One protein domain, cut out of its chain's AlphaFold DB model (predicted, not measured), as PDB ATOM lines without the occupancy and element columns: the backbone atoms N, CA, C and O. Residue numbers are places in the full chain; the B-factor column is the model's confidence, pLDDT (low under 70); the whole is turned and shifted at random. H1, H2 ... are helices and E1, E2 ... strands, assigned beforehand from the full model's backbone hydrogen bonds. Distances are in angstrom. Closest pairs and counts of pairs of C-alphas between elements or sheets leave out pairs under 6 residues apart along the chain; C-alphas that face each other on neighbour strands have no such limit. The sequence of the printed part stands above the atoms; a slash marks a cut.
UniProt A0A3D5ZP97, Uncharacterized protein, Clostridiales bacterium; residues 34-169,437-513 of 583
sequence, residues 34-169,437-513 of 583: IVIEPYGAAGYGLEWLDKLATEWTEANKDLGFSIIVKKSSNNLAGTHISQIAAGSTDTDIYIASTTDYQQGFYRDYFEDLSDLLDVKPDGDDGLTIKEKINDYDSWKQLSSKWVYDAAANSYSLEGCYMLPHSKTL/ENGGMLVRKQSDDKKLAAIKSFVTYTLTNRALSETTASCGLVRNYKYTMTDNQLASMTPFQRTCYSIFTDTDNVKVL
ATOM      1  N   ILE A  34      59.838 -27.096  17.380       98.44
ATOM      2  CA  ILE A  34      58.836 -27.574  16.429       98.44
ATOM      3  C   ILE A  34      59.376 -27.335  15.017       98.44
ATOM      4  O   ILE A  34      59.739 -26.215  14.654       98.44
ATOM      5  N   VAL A  35      59.425 -28.392  14.215       97.69
ATOM      6  CA  VAL A  35      60.014 -28.378  12.875       97.69
ATOM      7  C   VAL A  35      58.916 -28.445  11.819       97.69
ATOM      8  O   VAL A  35      58.182 -29.430  11.746       97.69
ATOM      9  N   ILE A  36      58.819 -27.418  10.974       97.62
ATOM     10  CA  ILE A  36      57.831 -27.340   9.891       97.62
ATOM     11  C   ILE A  36      58.513 -27.584   8.548       97.62
ATOM     12  O   ILE A  36      59.523 -26.955   8.236       97.62
ATOM     13  N   GLU A  37      57.937 -28.456   7.728       96.25
ATOM     14  CA  GLU A  37      58.373 -28.726   6.359       96.25
ATOM     15  C   GLU A  37      57.286 -28.310   5.357       96.25
ATOM     16  O   GLU A  37      56.341 -29.071   5.127       96.25
ATOM     17  N   PRO A  38      57.378 -27.096   4.783       93.81
ATOM     18  CA  PRO A  38      56.545 -26.696   3.659       93.81
ATOM     19  C   PRO A  38      57.098 -27.214   2.328       93.81
ATOM     20  O   PRO A  38      58.303 -27.426   2.188       93.81
ATOM     21  N   TYR A  39      56.230 -27.336   1.326       89.94
ATOM     22  CA  TYR A  39      56.654 -27.490  -0.064       89.94
ATOM     23  C   TYR A  39      57.247 -26.166  -0.580       89.94
ATOM     24  O   TYR A  39      56.534 -25.198  -0.837       89.94
ATOM     25  N   GLY A  40      58.572 -26.108  -0.693       84.62
ATOM     26  CA  GLY A  40      59.341 -24.907  -1.027       84.62
ATOM     27  C   GLY A  40      59.199 -24.440  -2.475       84.62
ATOM     28  O   GLY A  40      59.476 -23.279  -2.760       84.62
ATOM     29  N   ALA A  41      58.721 -25.304  -3.372       82.12
ATOM     30  CA  ALA A  41      58.469 -24.991  -4.779       82.12
ATOM     31  C   ALA A  41      56.998 -24.620  -5.071       82.12
ATOM     32  O   ALA A  41      56.561 -24.732  -6.207       82.12
ATOM     33  N   ALA A  42      56.224 -24.194  -4.064       79.00
ATOM     34  CA  ALA A  42      54.809 -23.834  -4.232       79.00
ATOM     35  C   ALA A  42      54.567 -22.505  -4.982       79.00
ATOM     36  O   ALA A  42      53.423 -22.147  -5.222       79.00
ATOM     37  N   GLY A  43      55.610 -21.718  -5.268       82.75
ATOM     38  CA  GLY A  43      55.471 -20.453  -6.003       82.75
ATOM     39  C   GLY A  43      54.811 -19.293  -5.233       82.75
ATOM     40  O   GLY A  43      54.524 -18.269  -5.835       82.75
ATOM     41  N   TYR A  44      54.608 -19.408  -3.910       88.12
ATOM     42  CA  TYR A  44      54.044 -18.340  -3.049       88.12
ATOM     43  C   TYR A  44      55.032 -17.757  -2.025       88.12
ATOM     44  O   TYR A  44      54.660 -16.932  -1.184       88.12
ATOM     45  N   GLY A  45      56.289 -18.205  -2.055       88.50
ATOM     46  CA  GLY A  45      57.275 -17.865  -1.030       88.50
ATOM     47  C   GLY A  45      56.898 -18.406   0.359       88.50
ATOM     48  O   GLY A  45      55.849 -19.018   0.565       88.50
ATOM     49  N   LEU A  46      57.790 -18.207   1.333       91.62
ATOM     50  CA  LEU A  46      57.635 -18.744   2.698       91.62
ATOM     51  C   LEU A  46      57.761 -17.680   3.798       91.62
ATOM     52  O   LEU A  46      57.708 -18.014   4.981       91.62
ATOM     53  N   GLU A  47      57.890 -16.403   3.429       92.62
ATOM     54  CA  GLU A  47      58.037 -15.297   4.387       92.62
ATOM     55  C   GLU A  47      56.822 -15.166   5.314       92.62
ATOM     56  O   GLU A  47      56.966 -14.901   6.508       92.62
ATOM     57  N   TRP A  48      55.620 -15.431   4.790       93.12
ATOM     58  CA  TRP A  48      54.387 -15.459   5.575       93.12
ATOM     59  C   TRP A  48      54.463 -16.488   6.714       93.12
ATOM     60  O   TRP A  48      54.031 -16.214   7.833       93.12
ATOM     61  N   LEU A  49      55.058 -17.658   6.463       95.31
ATOM     62  CA  LEU A  49      55.142 -18.737   7.442       95.31
ATOM     63  C   LEU A  49      56.182 -18.424   8.519       95.31
ATOM     64  O   LEU A  49      55.920 -18.660   9.696       95.31
ATOM     65  N   ASP A  50      57.320 -17.837   8.138       95.56
ATOM     66  CA  ASP A  50      58.315 -17.354   9.101       95.56
ATOM     67  C   ASP A  50      57.730 -16.285  10.024       95.56
ATOM     68  O   ASP A  50      57.979 -16.300  11.234       95.56
ATOM     69  N   LYS A  51      56.938 -15.366   9.459       96.44
ATOM     70  CA  LYS A  51      56.261 -14.314  10.217       96.44
ATOM     71  C   LYS A  51      55.326 -14.927  11.260       96.44
ATOM     72  O   LYS A  51      55.468 -14.628  12.443       96.44
ATOM     73  N   LEU A  52      54.437 -15.834  10.847       97.44
ATOM     74  CA  LEU A  52      53.508 -16.509  11.762       97.44
ATOM     75  C   LEU A  52      54.240 -17.334  12.830       97.44
ATOM     76  O   LEU A  52      53.860 -17.302  14.000       97.44
ATOM     77  N   ALA A  53      55.300 -18.052  12.451       97.75
ATOM     78  CA  ALA A  53      56.127 -18.818  13.378       97.75
ATOM     79  C   ALA A  53      56.793 -17.917  14.432       97.75
ATOM     80  O   ALA A  53      56.798 -18.248  15.620       97.75
ATOM     81  N   THR A  54      57.314 -16.764  14.011       97.75
ATOM     82  CA  THR A  54      57.969 -15.790  14.894       97.75
ATOM     83  C   THR A  54      56.970 -15.148  15.853       97.75
ATOM     84  O   THR A  54      57.207 -15.127  17.059       97.75
ATOM     85  N   GLU A  55      55.833 -14.669  15.340       97.69
ATOM     86  CA  GLU A  55      54.781 -14.044  16.150       97.69
ATOM     87  C   GLU A  55      54.229 -15.007  17.205       97.69
ATOM     88  O   GLU A  55      54.107 -14.639  18.376       97.69
ATOM     89  N   TRP A  56      53.934 -16.252  16.815       98.25
ATOM     90  CA  TRP A  56      53.454 -17.259  17.755       98.25
ATOM     91  C   TRP A  56      54.508 -17.595  18.813       98.25
ATOM     92  O   TRP A  56      54.169 -17.674  19.992       98.25
ATOM     93  N   THR A  57      55.779 -17.744  18.417       97.69
ATOM     94  CA  THR A  57      56.874 -18.068  19.349       97.69
ATOM     95  C   THR A  57      57.051 -16.976  20.406       97.69
ATOM     96  O   THR A  57      57.180 -17.292  21.586       97.69
ATOM     97  N   GLU A  58      57.009 -15.692  20.029       97.31
ATOM     98  CA  GLU A  58      57.123 -14.594  21.002       97.31
ATOM     99  C   GLU A  58      55.905 -14.528  21.935       97.31
ATOM    100  O   GLU A  58      56.057 -14.355  23.147       97.31
ATOM    101  N   ALA A  59      54.697 -14.707  21.389       97.31
ATOM    102  CA  ALA A  59      53.458 -14.667  22.165       97.31
ATOM    103  C   ALA A  59      53.304 -15.851  23.138       97.31
ATOM    104  O   ALA A  59      52.608 -15.710  24.139       97.31
ATOM    105  N   ASN A  60      53.960 -16.986  22.865       96.75
ATOM    106  CA  ASN A  60      53.838 -18.239  23.624       96.75
ATOM    107  C   ASN A  60      55.185 -18.721  24.192       96.75
ATOM    108  O   ASN A  60      55.419 -19.922  24.357       96.75
ATOM    109  N   LYS A  61      56.111 -17.798  24.471       94.56
ATOM    110  CA  LYS A  61      57.462 -18.124  24.965       94.56
ATOM    111  C   LYS A  61      57.477 -18.908  26.280       94.56
ATOM    112  O   LYS A  61      58.435 -19.624  26.563       94.56
ATOM    113  N   ASP A  62      56.426 -18.779  27.082       94.81
ATOM    114  CA  ASP A  62      56.209 -19.511  28.328       94.81
ATOM    115  C   ASP A  62      55.970 -21.013  28.109       94.81
ATOM    116  O   ASP A  62      56.268 -21.808  29.001       94.81
ATOM    117  N   LEU A  63      55.533 -21.419  26.911       94.69
ATOM    118  CA  LEU A  63      55.437 -22.831  26.531       94.69
ATOM    119  C   LEU A  63      56.814 -23.484  26.326       94.69
ATOM    120  O   LEU A  63      56.907 -24.710  26.329       94.69
ATOM    121  N   GLY A  64      57.883 -22.694  26.170       95.25
ATOM    122  CA  GLY A  64      59.257 -23.192  26.050       95.25
ATOM    123  C   GLY A  64      59.598 -23.835  24.701       95.25
ATOM    124  O   GLY A  64      60.593 -24.554  24.613       95.25
ATOM    125  N   PHE A  65      58.797 -23.582  23.661       97.25
ATOM    126  CA  PHE A  65      59.025 -24.085  22.306       97.25
ATOM    127  C   PHE A  65      59.420 -22.968  21.339       97.25
ATOM    128  O   PHE A  65      58.901 -21.858  21.396       97.25
ATOM    129  N   SER A  66      60.319 -23.299  20.417       96.25
ATOM    130  CA  SER A  66      60.677 -22.493  19.244       96.25
ATOM    131  C   SER A  66      60.168 -23.162  17.969       96.25
ATOM    132  O   SER A  66      59.963 -24.374  17.956       96.25
ATOM    133  N   ILE A  67      59.991 -22.403  16.886       97.69
ATOM    134  CA  ILE A  67      59.585 -22.941  15.582       97.69
ATOM    135  C   ILE A  67      60.683 -22.688  14.547       97.69
ATOM    136  O   ILE A  67      61.252 -21.599  14.491       97.69
ATOM    137  N   ILE A  68      60.947 -23.683  13.697       95.56
ATOM    138  CA  ILE A  68      61.782 -23.528  12.500       95.56
ATOM    139  C   ILE A  68      61.042 -23.984  11.240       95.56
ATOM    140  O   ILE A  68      60.237 -24.916  11.277       95.56
ATOM    141  N   VAL A  69      61.373 -23.362  10.107       95.06
ATOM    142  CA  VAL A  69      60.795 -23.665   8.790       95.06
ATOM    143  C   VAL A  69      61.877 -24.216   7.854       95.06
ATOM    144  O   VAL A  69      62.879 -23.551   7.579       95.06
ATOM    145  N   LYS A  70      61.682 -25.428   7.327       92.94
ATOM    146  CA  LYS A  70      62.570 -26.089   6.353       92.94
ATOM    147  C   LYS A  70      62.289 -25.611   4.928       92.94
ATOM    148  O   LYS A  70      61.655 -26.295   4.134       92.94
ATOM    149  N   LYS A  71      62.798 -24.429   4.592       87.69
ATOM    150  CA  LYS A  71      62.455 -23.707   3.350       87.69
ATOM    151  C   LYS A  71      62.858 -24.382   2.036       87.69
ATOM    152  O   LYS A  71      62.357 -24.005   0.988       87.69
ATOM    153  N   SER A  72      63.785 -25.336   2.072       85.44
ATOM    154  CA  SER A  72      64.365 -25.957   0.875       85.44
ATOM    155  C   SER A  72      63.781 -27.333   0.543       85.44
ATOM    156  O   SER A  72      64.388 -28.064  -0.239       85.44
ATOM    157  N   SER A  73      62.684 -27.745   1.186       88.06
ATOM    158  CA  SER A  73      62.089 -29.051   0.901       88.06
ATOM    159  C   SER A  73      61.246 -29.003  -0.366       88.06
ATOM    160  O   SER A  73      60.352 -28.178  -0.483       88.06
ATOM    161  N   ASN A  74      61.492 -29.935  -1.283       88.88
ATOM    162  CA  ASN A  74      60.616 -30.215  -2.425       88.88
ATOM    163  C   ASN A  74      59.991 -31.612  -2.293       88.88
ATOM    164  O   ASN A  74      59.626 -32.245  -3.283       88.88
ATOM    165  N   ASN A  75      59.946 -32.139  -1.068       91.31
ATOM    166  CA  ASN A  75      59.418 -33.464  -0.810       91.31
ATOM    167  C   ASN A  75      57.890 -33.457  -0.964       91.31
ATOM    168  O   ASN A  75      57.192 -32.550  -0.513       91.31
ATOM    169  N   LEU A  76      57.377 -34.504  -1.605       90.00
ATOM    170  CA  LEU A  76      55.947 -34.780  -1.720       90.00
ATOM    171  C   LEU A  76      55.550 -35.899  -0.750       90.00
ATOM    172  O   LEU A  76      56.404 -36.522  -0.110       90.00
ATOM    173  N   ALA A  77      54.249 -36.189  -0.672       91.06
ATOM    174  CA  ALA A  77      53.676 -37.124   0.296       91.06
ATOM    175  C   ALA A  77      54.393 -38.486   0.349       91.06
ATOM    176  O   ALA A  77      54.741 -38.958   1.431       91.06
ATOM    177  N   GLY A  78      54.705 -39.087  -0.807       91.38
ATOM    178  CA  GLY A  78      55.421 -40.367  -0.871       91.38
ATOM    179  C   GLY A  78      56.812 -40.330  -0.223       91.38
ATOM    180  O   GLY A  78      57.190 -41.259   0.498       91.38
ATOM    181  N   THR A  79      57.556 -39.237  -0.418       94.75
ATOM    182  CA  THR A  79      58.869 -39.037   0.208       94.75
ATOM    183  C   THR A  79      58.730 -38.825   1.711       94.75
ATOM    184  O   THR A  79      59.443 -39.476   2.473       94.75
ATOM    185  N   HIS A  80      57.778 -37.998   2.152       95.38
ATOM    186  CA  HIS A  80      57.517 -37.788   3.578       95.38
ATOM    187  C   HIS A  80      57.160 -39.098   4.288       95.38
ATOM    188  O   HIS A  80      57.787 -39.450   5.283       95.38
ATOM    189  N   ILE A  81      56.220 -39.877   3.741       95.75
ATOM    190  CA  ILE A  81      55.819 -41.177   4.303       95.75
ATOM    191  C   ILE A  81      57.017 -42.132   4.382       95.75
ATOM    192  O   ILE A  81      57.183 -42.826   5.386       95.75
ATOM    193  N   SER A  82      57.871 -42.154   3.354       96.62
ATOM    194  CA  SER A  82      59.073 -42.999   3.332       96.62
ATOM    195  C   SER A  82      60.090 -42.586   4.399       96.62
ATOM    196  O   SER A  82      60.659 -43.447   5.068       96.62
ATOM    197  N   GLN A  83      60.290 -41.282   4.607       96.00
ATOM    198  CA  GLN A  83      61.183 -40.762   5.646       96.00
ATOM    199  C   GLN A  83      60.661 -41.052   7.058       96.00
ATOM    200  O   GLN A  83      61.449 -41.406   7.936       96.00
ATOM    201  N   ILE A  84      59.343 -40.950   7.283       97.06
ATOM    202  CA  ILE A  84      58.720 -41.329   8.561       97.06
ATOM    203  C   ILE A  84      58.921 -42.826   8.810       97.06
ATOM    204  O   ILE A  84      59.391 -43.210   9.878       97.06
ATOM    205  N   ALA A  85      58.636 -43.667   7.809       96.88
ATOM    206  CA  ALA A  85      58.808 -45.117   7.902       96.88
ATOM    207  C   ALA A  85      60.258 -45.527   8.208       96.88
ATOM    208  O   ALA A  85      60.491 -46.480   8.948       96.88
ATOM    209  N   ALA A  86      61.231 -44.801   7.654       97.00
ATOM    210  CA  ALA A  86      62.654 -45.023   7.893       97.00
ATOM    211  C   ALA A  86      63.162 -44.429   9.223       97.00
ATOM    212  O   ALA A  86      64.320 -44.651   9.574       97.00
ATOM    213  N   GLY A  87      62.345 -43.651   9.944       94.69
ATOM    214  CA  GLY A  87      62.779 -42.907  11.129       94.69
ATOM    215  C   GLY A  87      63.844 -41.847  10.820       94.69
ATOM    216  O   GLY A  87      64.659 -41.521  11.680       94.69
ATOM    217  N   SER A  88      63.876 -41.336   9.586       94.06
ATOM    218  CA  SER A  88      64.938 -40.464   9.073       94.06
ATOM    219  C   SER A  88      64.528 -38.990   8.982       94.06
ATOM    220  O   SER A  88      65.122 -38.233   8.217       94.06
ATOM    221  N   THR A  89      63.482 -38.589   9.702       93.69
ATOM    222  CA  THR A  89      62.973 -37.214   9.726       93.69
ATOM    223  C   THR A  89      62.665 -36.775  11.150       93.69
ATOM    224  O   THR A  89      62.184 -37.552  11.971       93.69
ATOM    225  N   ASP A  90      62.944 -35.509  11.423       93.81
ATOM    226  CA  ASP A  90      62.607 -34.793  12.650       93.81
ATOM    227  C   ASP A  90      61.471 -33.776  12.440       93.81
ATOM    228  O   ASP A  90      61.135 -33.039  13.361       93.81
ATOM    229  N   THR A  91      60.864 -33.734  11.247       96.75
ATOM    230  CA  THR A  91      59.738 -32.840  10.929       96.75
ATOM    231  C   THR A  91      58.537 -33.148  11.816       96.75
ATOM    232  O   THR A  91      58.159 -34.305  11.950       96.75
ATOM    233  N   ASP A  92      57.910 -32.138  12.407       98.44
ATOM    234  CA  ASP A  92      56.699 -32.289  13.218       98.44
ATOM    235  C   ASP A  92      55.432 -31.957  12.427       98.44
ATOM    236  O   ASP A  92      54.419 -32.638  12.576       98.44
ATOM    237  N   ILE A  93      55.498 -30.931  11.572       98.50
ATOM    238  CA  ILE A  93      54.372 -30.449  10.766       98.50
ATOM    239  C   ILE A  93      54.765 -30.478   9.290       98.50
ATOM    240  O   ILE A  93      55.764 -29.874   8.902       98.50
ATOM    241  N   TYR A  94      53.951 -31.128   8.463       97.50
ATOM    242  CA  TYR A  94      54.069 -31.077   7.008       97.50
ATOM    243  C   TYR A  94      53.028 -30.114   6.446       97.50
ATOM    244  O   TYR A  94      51.844 -30.233   6.762       97.50
ATOM    245  N   ILE A  95      53.466 -29.181   5.603       94.75
ATOM    246  CA  ILE A  95      52.603 -28.298   4.817       94.75
ATOM    247  C   ILE A  95      52.797 -28.675   3.347       94.75
ATOM    248  O   ILE A  95      53.765 -28.281   2.699       94.75
ATOM    249  N   ALA A  96      51.903 -29.515   2.843       89.38
ATOM    250  CA  ALA A  96      52.049 -30.190   1.565       89.38
ATOM    251  C   ALA A  96      51.255 -29.506   0.448       89.38
ATOM    252  O   ALA A  96      50.155 -29.017   0.688       89.38
ATOM    253  N   SER A  97      51.769 -29.562  -0.782       86.75
ATOM    254  CA  SER A  97      51.061 -29.145  -2.004       86.75
ATOM    255  C   SER A  97      49.990 -30.144  -2.469       86.75
ATOM    256  O   SER A  97      49.071 -29.792  -3.203       86.75
ATOM    257  N   THR A  98      50.076 -31.397  -2.018       87.00
ATOM    258  CA  THR A  98      49.172 -32.502  -2.382       87.00
ATOM    259  C   THR A  98      48.567 -33.159  -1.143       87.00
ATOM    260  O   THR A  98      49.006 -32.917  -0.017       87.00
ATOM    261  N   THR A  99      47.560 -34.007  -1.349       89.56
ATOM    262  CA  THR A  99      46.755 -34.640  -0.289       89.56
ATOM    263  C   THR A  99      46.955 -36.148  -0.163       89.56
ATOM    264  O   THR A  99      46.238 -36.792   0.600       89.56
ATOM    265  N   ASP A 100      47.954 -36.718  -0.842       89.06
ATOM    266  CA  ASP A 100      48.149 -38.171  -0.973       89.06
ATOM    267  C   ASP A 100      48.780 -38.826   0.279       89.06
ATOM    268  O   ASP A 100      49.779 -39.548   0.205       89.06
ATOM    269  N   TYR A 101      48.228 -38.556   1.462       92.06
ATOM    270  CA  TYR A 101      48.760 -38.991   2.760       92.06
ATOM    271  C   TYR A 101      48.020 -40.161   3.396       92.06
ATOM    272  O   TYR A 101      48.434 -40.648   4.451       92.06
ATOM    273  N   GLN A 102      46.966 -40.666   2.758       89.19
ATOM    274  CA  GLN A 102      46.059 -41.647   3.351       89.19
ATOM    275  C   GLN A 102      46.788 -42.928   3.773       89.19
ATOM    276  O   GLN A 102      46.510 -43.476   4.837       89.19
ATOM    277  N   GLN A 103      47.797 -43.367   3.011       89.44
ATOM    278  CA  GLN A 103      48.662 -44.492   3.399       89.44
ATOM    279  C   GLN A 103      49.358 -44.267   4.751       89.44
ATOM    280  O   GLN A 103      49.508 -45.203   5.534       89.44
ATOM    281  N   GLY A 104      49.764 -43.033   5.054       93.19
ATOM    282  CA  GLY A 104      50.321 -42.681   6.356       93.19
ATOM    283  C   GLY A 104      49.273 -42.640   7.471       93.19
ATOM    284  O   GLY A 104      49.606 -42.983   8.603       93.19
ATOM    285  N   PHE A 105      48.006 -42.317   7.171       93.94
ATOM    286  CA  PHE A 105      46.919 -42.400   8.160       93.94
ATOM    287  C   PHE A 105      46.774 -43.841   8.657       93.94
ATOM    288  O   PHE A 105      46.803 -44.091   9.862       93.94
ATOM    289  N   TYR A 106      46.675 -44.808   7.737       90.81
ATOM    290  CA  TYR A 106      46.514 -46.230   8.076       90.81
ATOM    291  C   TYR A 106      47.740 -46.846   8.764       90.81
ATOM    292  O   TYR A 106      47.610 -47.860   9.442       90.81
ATOM    293  N   ARG A 107      48.919 -46.227   8.627       93.38
ATOM    294  CA  ARG A 107      50.155 -46.624   9.320       93.38
ATOM    295  C   ARG A 107      50.362 -45.928  10.671       93.38
ATOM    296  O   ARG A 107      51.409 -46.121  11.277       93.38
ATOM    297  N   ASP A 108      49.390 -45.132  11.123       95.31
ATOM    298  CA  ASP A 108      49.449 -44.344  12.366       95.31
ATOM    299  C   ASP A 108      50.652 -43.379  12.421       95.31
ATOM    300  O   ASP A 108      51.252 -43.135  13.464       95.31
ATOM    301  N   TYR A 109      51.034 -42.821  11.266       97.94
ATOM    302  CA  TYR A 109      52.148 -41.867  11.169       97.94
ATOM    303  C   TYR A 109      51.760 -40.433  11.533       97.94
ATOM    304  O   TYR A 109      52.640 -39.612  11.798       97.94
ATOM    305  N   PHE A 110      50.465 -40.127  11.546       98.44
ATOM    306  CA  PHE A 110      49.934 -38.782  11.749       98.44
ATOM    307  C   PHE A 110      48.963 -38.748  12.927       98.44
ATOM    308  O   PHE A 110      48.290 -39.738  13.214       98.44
ATOM    309  N   GLU A 111      48.904 -37.606  13.605       98.56
ATOM    310  CA  GLU A 111      47.971 -37.370  14.704       98.56
ATOM    311  C   GLU A 111      46.529 -37.247  14.219       98.56
ATOM    312  O   GLU A 111      46.268 -36.710  13.141       98.56
ATOM    313  N   ASP A 112      45.594 -37.700  15.055       98.44
ATOM    314  CA  ASP A 112      44.185 -37.359  14.893       98.44
ATOM    315  C   ASP A 112      43.955 -35.932  15.420       98.44
ATOM    316  O   ASP A 112      44.233 -35.606  16.579       98.44
ATOM    317  N   LEU A 113      43.484 -35.072  14.527       98.56
ATOM    318  CA  LEU A 113      43.192 -33.655  14.717       98.56
ATOM    319  C   LEU A 113      41.687 -33.402  14.867       98.56
ATOM    320  O   LEU A 113      41.248 -32.257  14.769       98.56
ATOM    321  N   SER A 114      40.875 -34.446  15.069       98.50
ATOM    322  CA  SER A 114      39.421 -34.306  15.225       98.50
ATOM    323  C   SER A 114      39.034 -33.344  16.349       98.50
ATOM    324  O   SER A 114      38.053 -32.622  16.217       98.50
ATOM    325  N   ASP A 115      39.824 -33.281  17.421       98.12
ATOM    326  CA  ASP A 115      39.625 -32.351  18.537       98.12
ATOM    327  C   ASP A 115      39.781 -30.876  18.138       98.12
ATOM    328  O   ASP A 115      39.178 -30.008  18.764       98.12
ATOM    329  N   LEU A 116      40.543 -30.576  17.081       98.38
ATOM    330  CA  LEU A 116      40.675 -29.213  16.564       98.38
ATOM    331  C   LEU A 116      39.439 -28.745  15.801       98.38
ATOM    332  O   LEU A 116      39.228 -27.544  15.674       98.38
ATOM    333  N   LEU A 117      38.616 -29.655  15.283       98.50
ATOM    334  CA  LEU A 117      37.502 -29.289  14.407       98.50
ATOM    335  C   LEU A 117      36.476 -28.379  15.091       98.50
ATOM    336  O   LEU A 117      35.917 -27.511  14.424       98.50
ATOM    337  N   ASP A 118      36.290 -28.533  16.403       98.31
ATOM    338  CA  ASP A 118      35.359 -27.739  17.211       98.31
ATOM    339  C   ASP A 118      36.019 -26.503  17.861       98.31
ATOM    340  O   ASP A 118      35.351 -25.709  18.526       98.31
ATOM    341  N   VAL A 119      37.327 -26.300  17.666       98.44
ATOM    342  CA  VAL A 119      38.044 -25.121  18.173       98.44
ATOM    343  C   VAL A 119      37.657 -23.895  17.356       98.44
ATOM    344  O   VAL A 119      37.587 -23.964  16.131       98.44
ATOM    345  N   LYS A 120      37.463 -22.757  18.032       98.44
ATOM    346  CA  LYS A 120      37.202 -21.445  17.426       98.44
ATOM    347  C   LYS A 120      38.472 -20.582  17.443       98.44
ATOM    348  O   LYS A 120      38.780 -19.998  18.483       98.44
ATOM    349  N   PRO A 121      39.228 -20.477  16.332       97.81
ATOM    350  CA  PRO A 121      40.504 -19.757  16.322       97.81
ATOM    351  C   PRO A 121      40.367 -18.267  16.651       97.81
ATOM    352  O   PRO A 121      41.281 -17.675  17.216       97.81
ATOM    353  N   ASP A 122      39.228 -17.668  16.303       97.31
ATOM    354  CA  ASP A 122      38.951 -16.235  16.460       97.31
ATOM    355  C   ASP A 122      38.175 -15.906  17.757       97.31
ATOM    356  O   ASP A 122      37.638 -14.811  17.896       97.31
ATOM    357  N   GLY A 123      38.122 -16.840  18.716       95.62
ATOM    358  CA  GLY A 123      37.399 -16.685  19.984       95.62
ATOM    359  C   GLY A 123      35.923 -17.095  19.915       95.62
ATOM    360  O   GLY A 123      35.462 -17.638  18.913       95.62
ATOM    361  N   ASP A 124      35.175 -16.854  20.995       94.94
ATOM    362  CA  ASP A 124      33.827 -17.415  21.205       94.94
ATOM    363  C   ASP A 124      32.794 -17.013  20.139       94.94
ATOM    364  O   ASP A 124      31.930 -17.825  19.791       94.94
ATOM    365  N   ASP A 125      32.919 -15.809  19.577       94.31
ATOM    366  CA  ASP A 125      32.046 -15.289  18.513       94.31
ATOM    367  C   ASP A 125      32.488 -15.728  17.100       94.31
ATOM    368  O   ASP A 125      31.822 -15.431  16.107       94.31
ATOM    369  N   GLY A 126      33.620 -16.428  16.994       95.81
ATOM    370  CA  GLY A 126      34.167 -16.937  15.743       95.81
ATOM    371  C   GLY A 126      33.574 -18.278  15.301       95.81
ATOM    372  O   GLY A 126      32.906 -18.990  16.055       95.81
ATOM    373  N   LEU A 127      33.882 -18.644  14.055       98.06
ATOM    374  CA  LEU A 127      33.584 -19.964  13.499       98.06
ATOM    375  C   LEU A 127      34.544 -21.021  14.053       98.06
ATOM    376  O   LEU A 127      35.738 -20.761  14.241       98.06
ATOM    377  N   THR A 128      34.036 -22.235  14.237       98.62
ATOM    378  CA  THR A 128      34.876 -23.417  14.466       98.62
ATOM    379  C   THR A 128      35.737 -23.718  13.235       98.62
ATOM    380  O   THR A 128      35.369 -23.368  12.111       98.62
ATOM    381  N   ILE A 129      36.871 -24.409  13.401       98.56
ATOM    382  CA  ILE A 129      37.712 -24.834  12.266       98.56
ATOM    383  C   ILE A 129      36.878 -25.614  11.239       98.56
ATOM    384  O   ILE A 129      36.995 -25.354  10.043       98.56
ATOM    385  N   LYS A 130      35.985 -26.503  11.691       98.25
ATOM    386  CA  LYS A 130      35.050 -27.234  10.828       98.25
ATOM    387  C   LYS A 130      34.183 -26.306   9.977       98.25
ATOM    388  O   LYS A 130      34.082 -26.510   8.772       98.25
ATOM    389  N   GLU A 131      33.568 -25.292  10.581       98.12
ATOM    390  CA  GLU A 131      32.709 -24.333   9.870       98.12
ATOM    391  C   GLU A 131      33.496 -23.446   8.899       98.12
ATOM    392  O   GLU A 131      32.948 -23.031   7.866       98.12
ATOM    393  N   LYS A 132      34.774 -23.177   9.214       97.31
ATOM    394  CA  LYS A 132      35.688 -22.444   8.336       97.31
ATOM    395  C   LYS A 132      36.092 -23.258   7.117       97.31
ATOM    396  O   LYS A 132      36.293 -22.646   6.083       97.31
ATOM    397  N   ILE A 133      36.230 -24.580   7.176       96.50
ATOM    398  CA  ILE A 133      36.626 -25.365   5.994       96.50
ATOM    399  C   ILE A 133      35.567 -25.212   4.891       96.50
ATOM    400  O   ILE A 133      34.373 -25.433   5.110       96.50
ATOM    401  N   ASN A 134      36.001 -24.831   3.687       92.06
ATOM    402  CA  ASN A 134      35.108 -24.804   2.531       92.06
ATOM    403  C   ASN A 134      34.777 -26.242   2.121       92.06
ATOM    404  O   ASN A 134      35.693 -27.023   1.860       92.06
ATOM    405  N   ASP A 135      33.482 -26.558   2.034       91.00
ATOM    406  CA  ASP A 135      32.980 -27.900   1.710       91.00
ATOM    407  C   ASP A 135      33.584 -28.984   2.629       91.00
ATOM    408  O   ASP A 135      34.335 -29.872   2.215       91.00
ATOM    409  N   TYR A 136      33.297 -28.859   3.929       95.06
ATOM    410  CA  TYR A 136      33.840 -29.750   4.955       95.06
ATOM    411  C   TYR A 136      33.504 -31.226   4.713       95.06
ATOM    412  O   TYR A 136      34.353 -32.077   4.964       95.06
ATOM    413  N   ASP A 137      32.306 -31.549   4.223       93.19
ATOM    414  CA  ASP A 137      31.900 -32.943   4.017       93.19
ATOM    415  C   ASP A 137      32.765 -33.626   2.953       93.19
ATOM    416  O   ASP A 137      33.269 -34.730   3.174       93.19
ATOM    417  N   SER A 138      33.040 -32.921   1.854       90.75
ATOM    418  CA  SER A 138      34.031 -33.335   0.866       90.75
ATOM    419  C   SER A 138      35.440 -33.439   1.451       90.75
ATOM    420  O   SER A 138      36.160 -34.399   1.176       90.75
ATOM    421  N   TRP A 139      35.868 -32.461   2.255       94.12
ATOM    422  CA  TRP A 139      37.207 -32.492   2.848       94.12
ATOM    423  C   TRP A 139      37.384 -33.670   3.813       94.12
ATOM    424  O   TRP A 139      38.425 -34.324   3.814       94.12
ATOM    425  N   LYS A 140      36.349 -33.987   4.593       95.25
ATOM    426  CA  LYS A 140      36.337 -35.103   5.542       95.25
ATOM    427  C   LYS A 140      36.616 -36.438   4.849       95.25
ATOM    428  O   LYS A 140      37.348 -37.264   5.377       95.25
ATOM    429  N   GLN A 141      36.098 -36.644   3.640       93.06
ATOM    430  CA  GLN A 141      36.382 -37.848   2.848       93.06
ATOM    431  C   GLN A 141      37.873 -38.005   2.503       93.06
ATOM    432  O   GLN A 141      38.351 -39.126   2.336       93.06
ATOM    433  N   LEU A 142      38.608 -36.896   2.406       92.12
ATOM    434  CA  LEU A 142      40.033 -36.866   2.086       92.12
ATOM    435  C   LEU A 142      40.924 -36.940   3.332       92.12
ATOM    436  O   LEU A 142      42.011 -37.515   3.279       92.12
ATOM    437  N   SER A 143      40.486 -36.341   4.441       95.25
ATOM    438  CA  SER A 143      41.265 -36.243   5.678       95.25
ATOM    439  C   SER A 143      41.039 -37.388   6.666       95.25
ATOM    440  O   SER A 143      41.797 -37.508   7.629       95.25
ATOM    441  N   SER A 144      40.024 -38.226   6.459       95.38
ATOM    442  CA  SER A 144      39.691 -39.359   7.328       95.38
ATOM    443  C   SER A 144      40.218 -40.699   6.797       95.38
ATOM    444  O   SER A 144      40.599 -40.849   5.635       95.38
ATOM    445  N   LYS A 145      40.196 -41.720   7.661       93.88
ATOM    446  CA  LYS A 145      40.330 -43.127   7.263       93.88
ATOM    447  C   LYS A 145      38.987 -43.640   6.754       93.88
ATOM    448  O   LYS A 145      37.981 -43.479   7.438       93.88
ATOM    449  N   TRP A 146      38.986 -44.298   5.604       93.12
ATOM    450  CA  TRP A 146      37.849 -45.076   5.122       93.12
ATOM    451  C   TRP A 146      37.860 -46.463   5.768       93.12
ATOM    452  O   TRP A 146      38.899 -47.119   5.825       93.12
ATOM    453  N   VAL A 147      36.701 -46.915   6.238       93.50
ATOM    454  CA  VAL A 147      36.500 -48.235   6.850       93.50
ATOM    455  C   VAL A 147      35.380 -48.946   6.108       93.50
ATOM    456  O   VAL A 147      34.340 -48.346   5.848       93.50
ATOM    457  N   TYR A 148      35.593 -50.215   5.760       93.88
ATOM    458  CA  TYR A 148      34.617 -51.033   5.044       93.88
ATOM    459  C   TYR A 148      33.926 -52.032   5.979       93.88
ATOM    460  O   TYR A 148      34.568 -52.893   6.589       93.88
ATOM    461  N   ASP A 149      32.598 -51.944   6.051       93.94
ATOM    462  CA  ASP A 149      31.730 -52.898   6.735       93.94
ATOM    463  C   ASP A 149      31.258 -53.947   5.718       93.94
ATOM    464  O   ASP A 149      30.365 -53.705   4.904       93.94
ATOM    465  N   ALA A 150      31.875 -55.131   5.752       91.38
ATOM    466  CA  ALA A 150      31.559 -56.212   4.821       91.38
ATOM    467  C   ALA A 150      30.153 -56.803   5.033       91.38
ATOM    468  O   ALA A 150      29.581 -57.352   4.094       91.38
ATOM    469  N   ALA A 151      29.594 -56.701   6.245       92.12
ATOM    470  CA  ALA A 151      28.268 -57.234   6.551       92.12
ATOM    471  C   ALA A 151      27.162 -56.321   6.009       92.12
ATOM    472  O   ALA A 151      26.162 -56.806   5.481       92.12
ATOM    473  N   ALA A 152      27.358 -55.005   6.112       92.38
ATOM    474  CA  ALA A 152      26.442 -54.005   5.571       92.38
ATOM    475  C   ALA A 152      26.750 -53.612   4.115       92.38
ATOM    476  O   ALA A 152      25.957 -52.899   3.501       92.38
ATOM    477  N   ASN A 153      27.890 -54.059   3.572       88.88
ATOM    478  CA  ASN A 153      28.457 -53.612   2.300       88.88
ATOM    479  C   ASN A 153      28.468 -52.077   2.185       88.88
ATOM    480  O   ASN A 153      27.968 -51.501   1.218       88.88
ATOM    481  N   SER A 154      28.998 -51.419   3.214       91.06
ATOM    482  CA  SER A 154      28.981 -49.964   3.350       91.06
ATOM    483  C   SER A 154      30.325 -49.429   3.835       91.06
ATOM    484  O   SER A 154      31.201 -50.185   4.261       91.06
ATOM    485  N   TYR A 155      30.488 -48.111   3.747       91.56
ATOM    486  CA  TYR A 155      31.711 -47.429   4.140       91.56
ATOM    487  C   TYR A 155      31.436 -46.381   5.218       91.56
ATOM    488  O   TYR A 155      30.396 -45.721   5.207       91.56
ATOM    489  N   SER A 156      32.393 -46.196   6.121       93.69
ATOM    490  CA  SER A 156      32.387 -45.130   7.125       93.69
ATOM    491  C   SER A 156      33.727 -44.400   7.174       93.69
ATOM    492  O   SER A 156      34.736 -44.900   6.681       93.69
ATOM    493  N   LEU A 157      33.725 -43.212   7.779       94.94
ATOM    494  CA  LEU A 157      34.904 -42.364   7.949       94.94
ATOM    495  C   LEU A 157      35.292 -42.267   9.425       94.94
ATOM    496  O   LEU A 157      34.425 -42.013  10.263       94.94
ATOM    497  N   GLU A 158      36.584 -42.391   9.725       95.12
ATOM    498  CA  GLU A 158      37.139 -42.272  11.078       95.12
ATOM    499  C   GLU A 158      38.262 -41.228  11.165       95.12
ATOM    500  O   GLU A 158      39.180 -41.216  10.339       95.12
ATOM    501  N   GLY A 159      38.210 -40.396  12.211       96.44
ATOM    502  CA  GLY A 159      39.221 -39.386  12.551       96.44
ATOM    503  C   GLY A 159      39.357 -38.237  11.545       96.44
ATOM    504  O   GLY A 159      38.634 -38.164  10.553       96.44
ATOM    505  N   CYS A 160      40.311 -37.341  11.788       97.88
ATOM    506  CA  CYS A 160      40.710 -36.268  10.877       97.88
ATOM    507  C   CYS A 160      42.226 -36.088  10.973       97.88
ATOM    508  O   CYS A 160      42.724 -35.569  11.959       97.88
ATOM    509  N   TYR A 161      42.979 -36.510   9.963       97.88
ATOM    510  CA  TYR A 161      44.447 -36.581  10.012       97.88
ATOM    511  C   TYR A 161      45.136 -35.490   9.180       97.88
ATOM    512  O   TYR A 161      46.362 -35.464   9.058       97.88
ATOM    513  N   MET A 162      44.349 -34.601   8.569       97.31
ATOM    514  CA  MET A 162      44.836 -33.565   7.664       97.31
ATOM    515  C   MET A 162      43.860 -32.388   7.598       97.31
ATOM    516  O   MET A 162      42.679 -32.551   7.289       97.31
ATOM    517  N   LEU A 163      44.360 -31.180   7.840       97.69
ATOM    518  CA  LEU A 163      43.605 -29.939   7.654       97.69
ATOM    519  C   LEU A 163      43.927 -29.333   6.282       97.69
ATOM    520  O   LEU A 163      45.039 -29.534   5.796       97.69
ATOM    521  N   PRO A 164      43.020 -28.583   5.634       95.12
ATOM    522  CA  PRO A 164      43.359 -27.944   4.368       95.12
ATOM    523  C   PRO A 164      44.503 -26.939   4.510       95.12
ATOM    524  O   PRO A 164      44.637 -26.255   5.533       95.12
ATOM    525  N   HIS A 165      45.319 -26.816   3.469       91.19
ATOM    526  CA  HIS A 165      46.377 -25.819   3.393       91.19
ATOM    527  C   HIS A 165      46.161 -24.850   2.238       91.19
ATOM    528  O   HIS A 165      45.761 -23.724   2.509       91.19
ATOM    529  N   SER A 166      46.411 -25.264   0.998       88.19
ATOM    530  CA  SER A 166      46.379 -24.403  -0.188       88.19
ATOM    531  C   SER A 166      45.211 -24.761  -1.093       88.19
ATOM    532  O   SER A 166      44.742 -25.896  -1.083       88.19
ATOM    533  N   LYS A 167      44.760 -23.801  -1.898       87.69
ATOM    534  CA  LYS A 167      43.925 -24.054  -3.067       87.69
ATOM    535  C   LYS A 167      44.496 -23.270  -4.239       87.69
ATOM    536  O   LYS A 167      44.778 -22.082  -4.112       87.69
ATOM    537  N   THR A 168      44.670 -23.943  -5.367       90.38
ATOM    538  CA  THR A 168      45.228 -23.337  -6.577       90.38
ATOM    539  C   THR A 168      44.243 -23.398  -7.732       90.38
ATOM    540  O   THR A 168      43.263 -24.145  -7.699       90.38
ATOM    541  N   LEU A 169      44.484 -22.560  -8.733       92.38
ATOM    542  CA  LEU A 169      43.755 -22.558  -9.990       92.38
ATOM    543  C   LEU A 169      44.745 -22.422 -11.143       92.38
ATOM    544  O   LEU A 169      45.819 -21.843 -10.982       92.38
ATOM    545  N   GLU A 437      46.709 -28.221  -7.306       79.94
ATOM    546  CA  GLU A 437      47.015 -28.321  -5.886       79.94
ATOM    547  C   GLU A 437      45.815 -27.930  -5.029       79.94
ATOM    548  O   GLU A 437      45.229 -26.848  -5.163       79.94
ATOM    549  N   ASN A 438      45.507 -28.826  -4.099       83.88
ATOM    550  CA  ASN A 438      44.682 -28.587  -2.929       83.88
ATOM    551  C   ASN A 438      45.433 -29.219  -1.764       83.88
ATOM    552  O   ASN A 438      45.354 -30.428  -1.567       83.88
ATOM    553  N   GLY A 439      46.289 -28.440  -1.113       89.06
ATOM    554  CA  GLY A 439      47.287 -28.948  -0.184       89.06
ATOM    555  C   GLY A 439      46.728 -29.328   1.183       89.06
ATOM    556  O   GLY A 439      45.659 -28.870   1.589       89.06
ATOM    557  N   GLY A 440      47.497 -30.116   1.932       93.06
ATOM    558  CA  GLY A 440      47.169 -30.544   3.291       93.06
ATOM    559  C   GLY A 440      48.204 -30.114   4.329       93.06
ATOM    560  O   GLY A 440      49.398 -30.052   4.050       93.06
ATOM    561  N   MET A 441      47.747 -29.851   5.550       96.69
ATOM    562  CA  MET A 441      48.568 -29.670   6.741       96.69
ATOM    563  C   MET A 441      48.405 -30.884   7.654       96.69
ATOM    564  O   MET A 441      47.286 -31.217   8.049       96.69
ATOM    565  N   LEU A 442      49.519 -31.532   7.986       97.94
ATOM    566  CA  LEU A 442      49.554 -32.760   8.777       97.94
ATOM    567  C   LEU A 442      50.506 -32.619   9.956       97.94
ATOM    568  O   LEU A 442      51.563 -32.002   9.834       97.94
ATOM    569  N   VAL A 443      50.164 -33.261  11.069       98.62
ATOM    570  CA  VAL A 443      51.025 -33.350  12.251       98.62
ATOM    571  C   VAL A 443      51.519 -34.784  12.367       98.62
ATOM    572  O   VAL A 443      50.713 -35.705  12.485       98.62
ATOM    573  N   ARG A 444      52.837 -34.996  12.306       98.12
ATOM    574  CA  ARG A 444      53.431 -36.318  12.550       98.12
ATOM    575  C   ARG A 444      53.145 -36.739  13.986       98.12
ATOM    576  O   ARG A 444      53.208 -35.894  14.876       98.12
ATOM    577  N   LYS A 445      52.929 -38.039  14.203       97.81
ATOM    578  CA  LYS A 445      52.770 -38.634  15.533       97.81
ATOM    579  C   LYS A 445      53.837 -38.121  16.509       97.81
ATOM    580  O   LYS A 445      55.038 -38.209  16.223       97.81
ATOM    581  N   GLN A 446      53.395 -37.585  17.638       97.50
ATOM    582  CA  GLN A 446      54.221 -37.010  18.688       97.50
ATOM    583  C   GLN A 446      54.291 -37.959  19.885       97.50
ATOM    584  O   GLN A 446      53.330 -38.638  20.231       97.50
ATOM    585  N   SER A 447      55.450 -37.999  20.540       94.44
ATOM    586  CA  SER A 447      55.650 -38.757  21.783       94.44
ATOM    587  C   SER A 447      55.599 -37.884  23.041       94.44
ATOM    588  O   SER A 447      55.748 -38.404  24.142       94.44
ATOM    589  N   ASP A 448      55.489 -36.563  22.881       96.75
ATOM    590  CA  ASP A 448      55.454 -35.579  23.966       96.75
ATOM    591  C   ASP A 448      54.158 -34.764  23.874       96.75
ATOM    592  O   ASP A 448      53.982 -33.957  22.958       96.75
ATOM    593  N   ASP A 449      53.270 -34.960  24.849       97.12
ATOM    594  CA  ASP A 449      51.961 -34.306  24.914       97.12
ATOM    595  C   ASP A 449      52.064 -32.777  25.007       97.12
ATOM    596  O   ASP A 449      51.215 -32.065  24.467       97.12
ATOM    597  N   LYS A 450      53.112 -32.239  25.650       97.56
ATOM    598  CA  LYS A 450      53.314 -30.784  25.734       97.56
ATOM    599  C   LYS A 450      53.698 -30.216  24.377       97.56
ATOM    600  O   LYS A 450      53.188 -29.165  23.991       97.56
ATOM    601  N   LYS A 451      54.564 -30.921  23.644       98.12
ATOM    602  CA  LYS A 451      54.941 -30.532  22.281       98.12
ATOM    603  C   LYS A 451      53.747 -30.638  21.337       98.12
ATOM    604  O   LYS A 451      53.521 -29.722  20.551       98.12
ATOM    605  N   LEU A 452      52.941 -31.695  21.453       98.50
ATOM    606  CA  LEU A 452      51.708 -31.842  20.678       98.50
ATOM    607  C   LEU A 452      50.719 -30.702  20.955       98.50
ATOM    608  O   LEU A 452      50.187 -30.119  20.012       98.50
ATOM    609  N   ALA A 453      50.510 -30.330  22.221       98.31
ATOM    610  CA  ALA A 453      49.658 -29.196  22.581       98.31
ATOM    611  C   ALA A 453      50.176 -27.869  21.991       98.31
ATOM    612  O   ALA A 453      49.395 -27.087  21.447       98.31
ATOM    613  N   ALA A 454      51.493 -27.638  22.027       98.62
ATOM    614  CA  ALA A 454      52.124 -26.475  21.404       98.62
ATOM    615  C   ALA A 454      51.946 -26.464  19.872       98.62
ATOM    616  O   ALA A 454      51.563 -25.443  19.304       98.62
ATOM    617  N   ILE A 455      52.130 -27.610  19.208       98.75
ATOM    618  CA  ILE A 455      51.872 -27.780  17.768       98.75
ATOM    619  C   ILE A 455      50.412 -27.454  17.437       98.75
ATOM    620  O   ILE A 455      50.151 -26.660  16.536       98.75
ATOM    621  N   LYS A 456      49.455 -28.022  18.179       98.62
ATOM    622  CA  LYS A 456      48.019 -27.781  17.985       98.62
ATOM    623  C   LYS A 456      47.643 -26.308  18.193       98.62
ATOM    624  O   LYS A 456      46.841 -25.772  17.425       98.62
ATOM    625  N   SER A 457      48.265 -25.632  19.164       98.38
ATOM    626  CA  SER A 457      48.122 -24.184  19.371       98.38
ATOM    627  C   SER A 457      48.626 -23.382  18.165       98.38
ATOM    628  O   SER A 457      47.903 -22.525  17.655       98.38
ATOM    629  N   PHE A 458      49.816 -23.699  17.641       98.62
ATOM    630  CA  PHE A 458      50.343 -23.038  16.443       98.62
ATOM    631  C   PHE A 458      49.458 -23.275  15.213       98.62
ATOM    632  O   PHE A 458      49.096 -22.321  14.523       98.62
ATOM    633  N   VAL A 459      49.049 -24.525  14.964       98.44
ATOM    634  CA  VAL A 459      48.136 -24.880  13.865       98.44
ATOM    635  C   VAL A 459      46.853 -24.053  13.952       98.44
ATOM    636  O   VAL A 459      46.494 -23.401  12.971       98.44
ATOM    637  N   THR A 460      46.220 -23.998  15.128       98.38
ATOM    638  CA  THR A 460      45.010 -23.196  15.380       98.38
ATOM    639  C   THR A 460      45.246 -21.714  15.096       98.38
ATOM    640  O   THR A 460      44.452 -21.080  14.405       98.38
ATOM    641  N   TYR A 461      46.364 -21.159  15.564       98.31
ATOM    642  CA  TYR A 461      46.730 -19.766  15.322       98.31
ATOM    643  C   TYR A 461      46.848 -19.438  13.823       98.31
ATOM    644  O   TYR A 461      46.355 -18.395  13.380       98.31
ATOM    645  N   THR A 462      47.404 -20.352  13.015       97.75
ATOM    646  CA  THR A 462      47.474 -20.169  11.552       97.75
ATOM    647  C   THR A 462      46.098 -20.132  10.874       97.75
ATOM    648  O   THR A 462      46.015 -19.774   9.700       97.75
ATOM    649  N   LEU A 463      45.031 -20.521  11.578       97.94
ATOM    650  CA  LEU A 463      43.651 -20.577  11.086       97.94
ATOM    651  C   LEU A 463      42.780 -19.419  11.591       97.94
ATOM    652  O   LEU A 463      41.587 -19.368  11.284       97.94
ATOM    653  N   THR A 464      43.358 -18.462  12.319       98.00
ATOM    654  CA  THR A 464      42.699 -17.181  12.620       98.00
ATOM    655  C   THR A 464      42.392 -16.417  11.330       98.00
ATOM    656  O   THR A 464      43.123 -16.521  10.342       98.00
ATOM    657  N   ASN A 465      41.321 -15.617  11.315       97.44
ATOM    658  CA  ASN A 465      40.995 -14.746  10.182       97.44
ATOM    659  C   ASN A 465      42.173 -13.826   9.838       97.44
ATOM    660  O   ASN A 465      42.487 -13.632   8.665       97.44
ATOM    661  N   ARG A 466      42.870 -13.314  10.861       96.50
ATOM    662  CA  ARG A 466      44.073 -12.497  10.683       96.50
ATOM    663  C   ARG A 466      45.174 -13.260   9.943       96.50
ATOM    664  O   ARG A 466      45.639 -12.777   8.919       96.50
ATOM    665  N   ALA A 467      45.557 -14.452  10.405       97.38
ATOM    666  CA  ALA A 467      46.624 -15.221   9.764       97.38
ATOM    667  C   ALA A 467      46.274 -15.614   8.317       97.38
ATOM    668  O   ALA A 467      47.117 -15.492   7.428       97.38
ATOM    669  N   LEU A 468      45.031 -16.041   8.065       97.31
ATOM    670  CA  LEU A 468      44.555 -16.404   6.724       97.31
ATOM    671  C   LEU A 468      44.556 -15.198   5.767       97.31
ATOM    672  O   LEU A 468      45.114 -15.277   4.668       97.31
ATOM    673  N   SER A 469      43.977 -14.072   6.195       96.62
ATOM    674  CA  SER A 469      43.880 -12.856   5.375       96.62
ATOM    675  C   SER A 469      45.237 -12.187   5.142       96.62
ATOM    676  O   SER A 469      45.511 -11.771   4.021       96.62
ATOM    677  N   GLU A 470      46.122 -12.130   6.144       95.88
ATOM    678  CA  GLU A 470      47.483 -11.596   5.980       95.88
ATOM    679  C   GLU A 470      48.336 -12.461   5.046       95.88
ATOM    680  O   GLU A 470      49.044 -11.916   4.202       95.88
ATOM    681  N   THR A 471      48.241 -13.793   5.154       95.31
ATOM    682  CA  THR A 471      48.928 -14.709   4.225       95.31
ATOM    683  C   THR A 471      48.485 -14.417   2.792       95.31
ATOM    684  O   THR A 471      49.316 -14.118   1.936       95.31
ATOM    685  N   THR A 472      47.169 -14.387   2.564       95.56
ATOM    686  CA  THR A 472      46.581 -14.094   1.249       95.56
ATOM    687  C   THR A 472      47.024 -12.732   0.717       95.56
ATOM    688  O   THR A 472      47.442 -12.637  -0.432       95.56
ATOM    689  N   ALA A 473      46.988 -11.690   1.553       94.44
ATOM    690  CA  ALA A 473      47.382 -10.339   1.159       94.44
ATOM    691  C   ALA A 473      48.870 -10.234   0.794       94.44
ATOM    692  O   ALA A 473      49.235  -9.441  -0.065       94.44
ATOM    693  N   SER A 474      49.730 -11.022   1.448       92.75
ATOM    694  CA  SER A 474      51.181 -10.943   1.256       92.75
ATOM    695  C   SER A 474      51.683 -11.625  -0.018       92.75
ATOM    696  O   SER A 474      52.660 -11.167  -0.609       92.75
ATOM    697  N   CYS A 475      51.048 -12.724  -0.435       91.56
ATOM    698  CA  CYS A 475      51.573 -13.571  -1.508       91.56
ATOM    699  C   CYS A 475      50.524 -14.138  -2.469       91.56
ATOM    700  O   CYS A 475      50.886 -14.850  -3.399       91.56
ATOM    701  N   GLY A 476      49.233 -13.868  -2.261       93.12
ATOM    702  CA  GLY A 476      48.154 -14.425  -3.083       93.12
ATOM    703  C   GLY A 476      47.814 -15.891  -2.802       93.12
ATOM    704  O   GLY A 476      46.949 -16.446  -3.481       93.12
ATOM    705  N   LEU A 477      48.446 -16.530  -1.808       92.50
ATOM    706  CA  LEU A 477      48.094 -17.889  -1.397       92.50
ATOM    707  C   LEU A 477      46.709 -17.897  -0.743       92.50
ATOM    708  O   LEU A 477      46.547 -17.492   0.410       92.50
ATOM    709  N   VAL A 478      45.723 -18.427  -1.465       92.31
ATOM    710  CA  VAL A 478      44.390 -18.693  -0.927       92.31
ATOM    711  C   VAL A 478      44.382 -20.058  -0.256       92.31
ATOM    712  O   VAL A 478      44.771 -21.079  -0.830       92.31
ATOM    713  N   ARG A 479      43.930 -20.079   0.995       92.25
ATOM    714  CA  ARG A 479      43.779 -21.305   1.783       92.25
ATOM    715  C   ARG A 479      42.321 -21.745   1.753       92.25
ATOM    716  O   ARG A 479      41.437 -20.897   1.718       92.25
ATOM    717  N   ASN A 480      42.050 -23.054   1.786       92.19
ATOM    718  CA  ASN A 480      40.694 -23.602   1.623       92.19
ATOM    719  C   ASN A 480      39.802 -23.437   2.879       92.19
ATOM    720  O   ASN A 480      39.287 -24.406   3.438       92.19
ATOM    721  N   TYR A 481      39.636 -22.191   3.319       95.31
ATOM    722  CA  TYR A 481      38.826 -21.780   4.458       95.31
ATOM    723  C   TYR A 481      37.985 -20.548   4.113       95.31
ATOM    724  O   TYR A 481      38.311 -19.793   3.200       95.31
ATOM    725  N   LYS A 482      36.937 -20.313   4.899       95.25
ATOM    726  CA  LYS A 482      36.150 -19.087   4.943       95.25
ATOM    727  C   LYS A 482      36.865 -18.080   5.832       95.25
ATOM    728  O   LYS A 482      37.118 -18.340   7.013       95.25
ATOM    729  N   TYR A 483      37.190 -16.938   5.253       95.31
ATOM    730  CA  TYR A 483      37.758 -15.776   5.925       95.31
ATOM    731  C   TYR A 483      37.411 -14.534   5.111       95.31
ATOM    732  O   TYR A 483      37.017 -14.633   3.949       95.31
ATOM    733  N   THR A 484      37.531 -13.369   5.729       93.00
ATOM    734  CA  THR A 484      37.266 -12.089   5.077       93.00
ATOM    735  C   THR A 484      38.539 -11.265   4.988       93.00
ATOM    736  O   THR A 484      39.407 -11.324   5.865       93.00
ATOM    737  N   MET A 485      38.639 -10.482   3.916       93.12
ATOM    738  CA  MET A 485      39.679  -9.479   3.725       93.12
ATOM    739  C   MET A 485      39.062  -8.088   3.834       93.12
ATOM    740  O   MET A 485      37.944  -7.856   3.383       93.12
ATOM    741  N   THR A 486      39.793  -7.168   4.450       90.81
ATOM    742  CA  THR A 486      39.429  -5.747   4.504       90.81
ATOM    743  C   THR A 486      39.789  -5.040   3.195       90.81
ATOM    744  O   THR A 486      40.706  -5.469   2.494       90.81
ATOM    745  N   ASP A 487      39.152  -3.900   2.912       86.19
ATOM    746  CA  ASP A 487      39.468  -3.074   1.734       86.19
ATOM    747  C   ASP A 487      40.952  -2.686   1.671       86.19
ATOM    748  O   ASP A 487      41.562  -2.724   0.607       86.19
ATOM    749  N   ASN A 488      41.567  -2.386   2.820       89.31
ATOM    750  CA  ASN A 488      42.997  -2.074   2.895       89.31
ATOM    751  C   ASN A 488      43.877  -3.275   2.516       89.31
ATOM    752  O   ASN A 488      44.901  -3.097   1.861       89.31
ATOM    753  N   GLN A 489      43.492  -4.494   2.912       93.19
ATOM    754  CA  GLN A 489      44.220  -5.707   2.527       93.19
ATOM    755  C   GLN A 489      44.080  -5.968   1.026       93.19
ATOM    756  O   GLN A 489      45.089  -6.198   0.364       93.19
ATOM    757  N   LEU A 490      42.871  -5.854   0.471       90.75
ATOM    758  CA  LEU A 490      42.640  -5.990  -0.971       90.75
ATOM    759  C   LEU A 490      43.437  -4.943  -1.763       90.75
ATOM    760  O   LEU A 490      44.121  -5.276  -2.731       90.75
ATOM    761  N   ALA A 491      43.426  -3.686  -1.317       86.31
ATOM    762  CA  ALA A 491      44.190  -2.608  -1.941       86.31
ATOM    763  C   ALA A 491      45.713  -2.836  -1.902       86.31
ATOM    764  O   ALA A 491      46.414  -2.329  -2.772       86.31
ATOM    765  N   SER A 492      46.228  -3.595  -0.924       91.44
ATOM    766  CA  SER A 492      47.664  -3.898  -0.805       91.44
ATOM    767  C   SER A 492      48.157  -5.029  -1.713       91.44
ATOM    768  O   SER A 492      49.360  -5.150  -1.929       91.44
ATOM    769  N   MET A 493      47.245  -5.849  -2.235       93.81
ATOM    770  CA  MET A 493      47.569  -6.955  -3.139       93.81
ATOM    771  C   MET A 493      47.938  -6.444  -4.537       93.81
ATOM    772  O   MET A 493      47.573  -5.332  -4.931       93.81
ATOM    773  N   THR A 494      48.607  -7.270  -5.337       94.69
ATOM    774  CA  THR A 494      48.742  -7.000  -6.778       94.69
ATOM    775  C   THR A 494      47.383  -7.160  -7.488       94.69
ATOM    776  O   THR A 494      46.480  -7.825  -6.958       94.69
ATOM    777  N   PRO A 495      47.192  -6.586  -8.692       94.00
ATOM    778  CA  PRO A 495      45.989  -6.835  -9.492       94.00
ATOM    779  C   PRO A 495      45.722  -8.327  -9.745       94.00
ATOM    780  O   PRO A 495      44.587  -8.790  -9.595       94.00
ATOM    781  N   PHE A 496      46.770  -9.103 -10.039       95.69
ATOM    782  CA  PHE A 496      46.639 -10.536 -10.298       95.69
ATOM    783  C   PHE A 496      46.233 -11.315  -9.044       95.69
ATOM    784  O   PHE A 496      45.307 -12.126  -9.093       95.69
ATOM    785  N   GLN A 497      46.852 -11.032  -7.894       95.25
ATOM    786  CA  GLN A 497      46.485 -11.660  -6.622       95.25
ATOM    787  C   GLN A 497      45.027 -11.365  -6.249       95.25
ATOM    788  O   GLN A 497      44.311 -12.274  -5.823       95.25
ATOM    789  N   ARG A 498      44.563 -10.119  -6.434       93.56
ATOM    790  CA  ARG A 498      43.148  -9.767  -6.225       93.56
ATOM    791  C   ARG A 498      42.233 -10.539  -7.160       93.56
ATOM    792  O   ARG A 498      41.236 -11.081  -6.697       93.56
ATOM    793  N   THR A 499      42.579 -10.618  -8.444       94.69
ATOM    794  CA  THR A 499      41.815 -11.392  -9.430       94.69
ATOM    795  C   THR A 499      41.679 -12.851  -8.997       94.69
ATOM    796  O   THR A 499      40.572 -13.387  -8.986       94.69
ATOM    797  N   CYS A 500      42.775 -13.476  -8.556       95.25
ATOM    798  CA  CYS A 500      42.759 -14.846  -8.047       95.25
ATOM    799  C   CYS A 500      41.848 -14.993  -6.823       95.25
ATOM    800  O   CYS A 500      41.019 -15.900  -6.781       95.25
ATOM    801  N   TYR A 501      41.983 -14.103  -5.833       94.62
ATOM    802  CA  TYR A 501      41.150 -14.128  -4.631       94.62
ATOM    803  C   TYR A 501      39.663 -13.975  -4.967       94.62
ATOM    804  O   TYR A 501      38.865 -14.801  -4.528       94.62
ATOM    805  N   SER A 502      39.305 -13.000  -5.809       93.62
ATOM    806  CA  SER A 502      37.925 -12.769  -6.244       93.62
ATOM    807  C   SER A 502      37.314 -14.014  -6.883       93.62
ATOM    808  O   SER A 502      36.216 -14.404  -6.495       93.62
ATOM    809  N   ILE A 503      38.052 -14.696  -7.769       95.62
ATOM    810  CA  ILE A 503      37.617 -15.958  -8.387       95.62
ATOM    811  C   ILE A 503      37.364 -17.046  -7.333       95.62
ATOM    812  O   ILE A 503      36.364 -17.757  -7.403       95.62
ATOM    813  N   PHE A 504      38.251 -17.200  -6.345       93.75
ATOM    814  CA  PHE A 504      38.062 -18.205  -5.296       93.75
ATOM    815  C   PHE A 504      36.872 -17.917  -4.381       93.75
ATOM    816  O   PHE A 504      36.281 -18.861  -3.852       93.75
ATOM    817  N   THR A 505      36.553 -16.641  -4.164       92.12
ATOM    818  CA  THR A 505      35.466 -16.222  -3.273       92.12
ATOM    819  C   THR A 505      34.114 -16.074  -3.959       92.12
ATOM    820  O   THR A 505      33.097 -16.089  -3.271       92.12
ATOM    821  N   ASP A 506      34.074 -15.964  -5.287       93.75
ATOM    822  CA  ASP A 506      32.835 -15.862  -6.058       93.75
ATOM    823  C   ASP A 506      32.215 -17.242  -6.317       93.75
ATOM    824  O   ASP A 506      32.097 -17.713  -7.447       93.75
ATOM    825  N   THR A 507      31.839 -17.924  -5.237       92.44
ATOM    826  CA  THR A 507      31.310 -19.294  -5.302       92.44
ATOM    827  C   THR A 507      29.937 -19.396  -5.962       92.44
ATOM    828  O   THR A 507      29.514 -20.504  -6.281       92.44
ATOM    829  N   ASP A 508      29.258 -18.264  -6.161       93.94
ATOM    830  CA  ASP A 508      27.961 -18.190  -6.836       93.94
ATOM    831  C   ASP A 508      28.111 -18.235  -8.364       93.94
ATOM    832  O   ASP A 508      27.198 -18.677  -9.054       93.94
ATOM    833  N   ASN A 509      29.268 -17.816  -8.895       95.94
ATOM    834  CA  ASN A 509      29.520 -17.752 -10.338       95.94
ATOM    835  C   ASN A 509      30.681 -18.638 -10.794       95.94
ATOM    836  O   ASN A 509      30.746 -18.983 -11.975       95.94
ATOM    837  N   VAL A 510      31.593 -19.034  -9.899       96.56
ATOM    838  CA  VAL A 510      32.775 -19.826 -10.255       96.56
ATOM    839  C   VAL A 510      32.957 -21.039  -9.351       96.56
ATOM    840  O   VAL A 510      33.006 -20.954  -8.124       96.56
ATOM    841  N   LYS A 511      33.174 -22.197  -9.979       95.44
ATOM    842  CA  LYS A 511      33.669 -23.400  -9.307       95.44
ATOM    843  C   LYS A 511      35.124 -23.648  -9.687       95.44
ATOM    844  O   LYS A 511      35.427 -23.913 -10.845       95.44
ATOM    845  N   VAL A 512      36.015 -23.648  -8.692       94.50
ATOM    846  CA  VAL A 512      37.395 -24.137  -8.854       94.50
ATOM    847  C   VAL A 512      37.498 -25.580  -8.367       94.50
ATOM    848  O   VAL A 512      37.328 -25.841  -7.167       94.50
ATOM    849  N   LEU A 513      37.772 -26.485  -9.303       91.81
ATOM    850  CA  LEU A 513      37.932 -27.927  -9.118       91.81
ATOM    851  C   LEU A 513      39.373 -28.300  -8.779       91.81
ATOM    852  O   LEU A 513      40.315 -27.634  -9.204       91.81
TER     853      LEU A 513
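What this domain is: This is residues 34 to 169 and 437 to 513 of the 583 residues of an uncharacterized protein of Clostridiales bacterium (UniProt A0A3D5ZP97). A five-stranded sheet, curled like part of a barrel, makes the core, and helices H1 and H6 pack on it; H7, with H8 and H9 near it, lies beyond H1. Toward the other end of the long axis the hairpin of E4 and E5 makes an arm, with residues 149 to 154 sticking out. The 213 printed residues include nine named helices and eight named strands, in the order E1 H1 E2 H2 E3 H3 H4 H5 E4 E5 E6 E7 H6 H7 H8 H9 E8. The mixed sheet has the order E2 E1 E3 E7 E6, and the class is mixed, helices and strands. The whole is compact, with a radius of gyration of the C-alphas of 17.3 A and spans of 54 by 44 by 37 A.

Where its parts are: The sheet has E2, residues 66 to 69; E1, 34 to 38, from C-alpha 34 at (58.836, -27.574, 16.429); E3, 93 to 96; E7, 438 to 443, 17.1 A long; and E6, 163 to 167. H1 is residues 47 to 59, 18.4 A, and H6 449 to 461, 18.2 A. H7 is 465 to 475, 15.8 A, H8 487 to 492, and H9 495 to 505, 15.4 A. H2 is 77 to 85, H3 102 to 106, H4 129 to 132, H5 136 to 143, E4 145 to 149 and E5 154 to 158. E8, 510 to 513, ends with C-alpha 513 at (37.932, -27.927, -9.118).

How they stand to each other: E1 is parallel to E2 (N 36 to O 68, 2.9 A) and to E3 (N 37 to O 93, 2.8 A). E7 is antiparallel to E3 (N 96 to O 440, 2.8 A) and to E6 (N 441 to O 163, 2.7 A). E1, H1, E2 form a strand-helix-strand unit, two parallel strands joined through a helix; E2, H2, E3 form a split one, with E1 between its strands; both crossovers are right-handed. H1 lies over E2 at a height over the sheet of 8.0 A. H6 lies over E1 at 7.2 A and only just stands up from the sheet, rising 42 degrees. H1 and H6 only just touch, with 3 pairs of C-alphas within 8 A, closest Trp 56 and Phe 458, 6.7 A. H1 touches H7, closest C-alphas Trp 48 and Thr 471, 5.7 A; H7 touches H8, Ala 473 and Gln 489, 5.8 A. H9 is close to but not clearly touching H7, closest C-alphas Cys 475 and Gln 497, 7.5 A. E8 pairs with no named strand. H2 and H5 only graze the sheet; H3 is near H2 and H4 near H5. E4 and E5 are a hairpin, with N 147 to O 156 at 2.8 A. Every O i to N i+4 pair is within hydrogen-bond range in H1, H2, H3, H6, H7, H8 and H9, against 3 of 4 in H5; H4 is too short for one.

The domain as a whole: The C-alphas farthest apart, of Ala 151 and Ala 491, are 57.5 A apart. Residues 170 to 436 are not printed, and C-alphas 169 and 437 are 7.8 A apart across the cut. The links H3 to H4 and H7 to H8 are long. The mean pLDDT of the printed part is 94.3, and no printed residue is under 70.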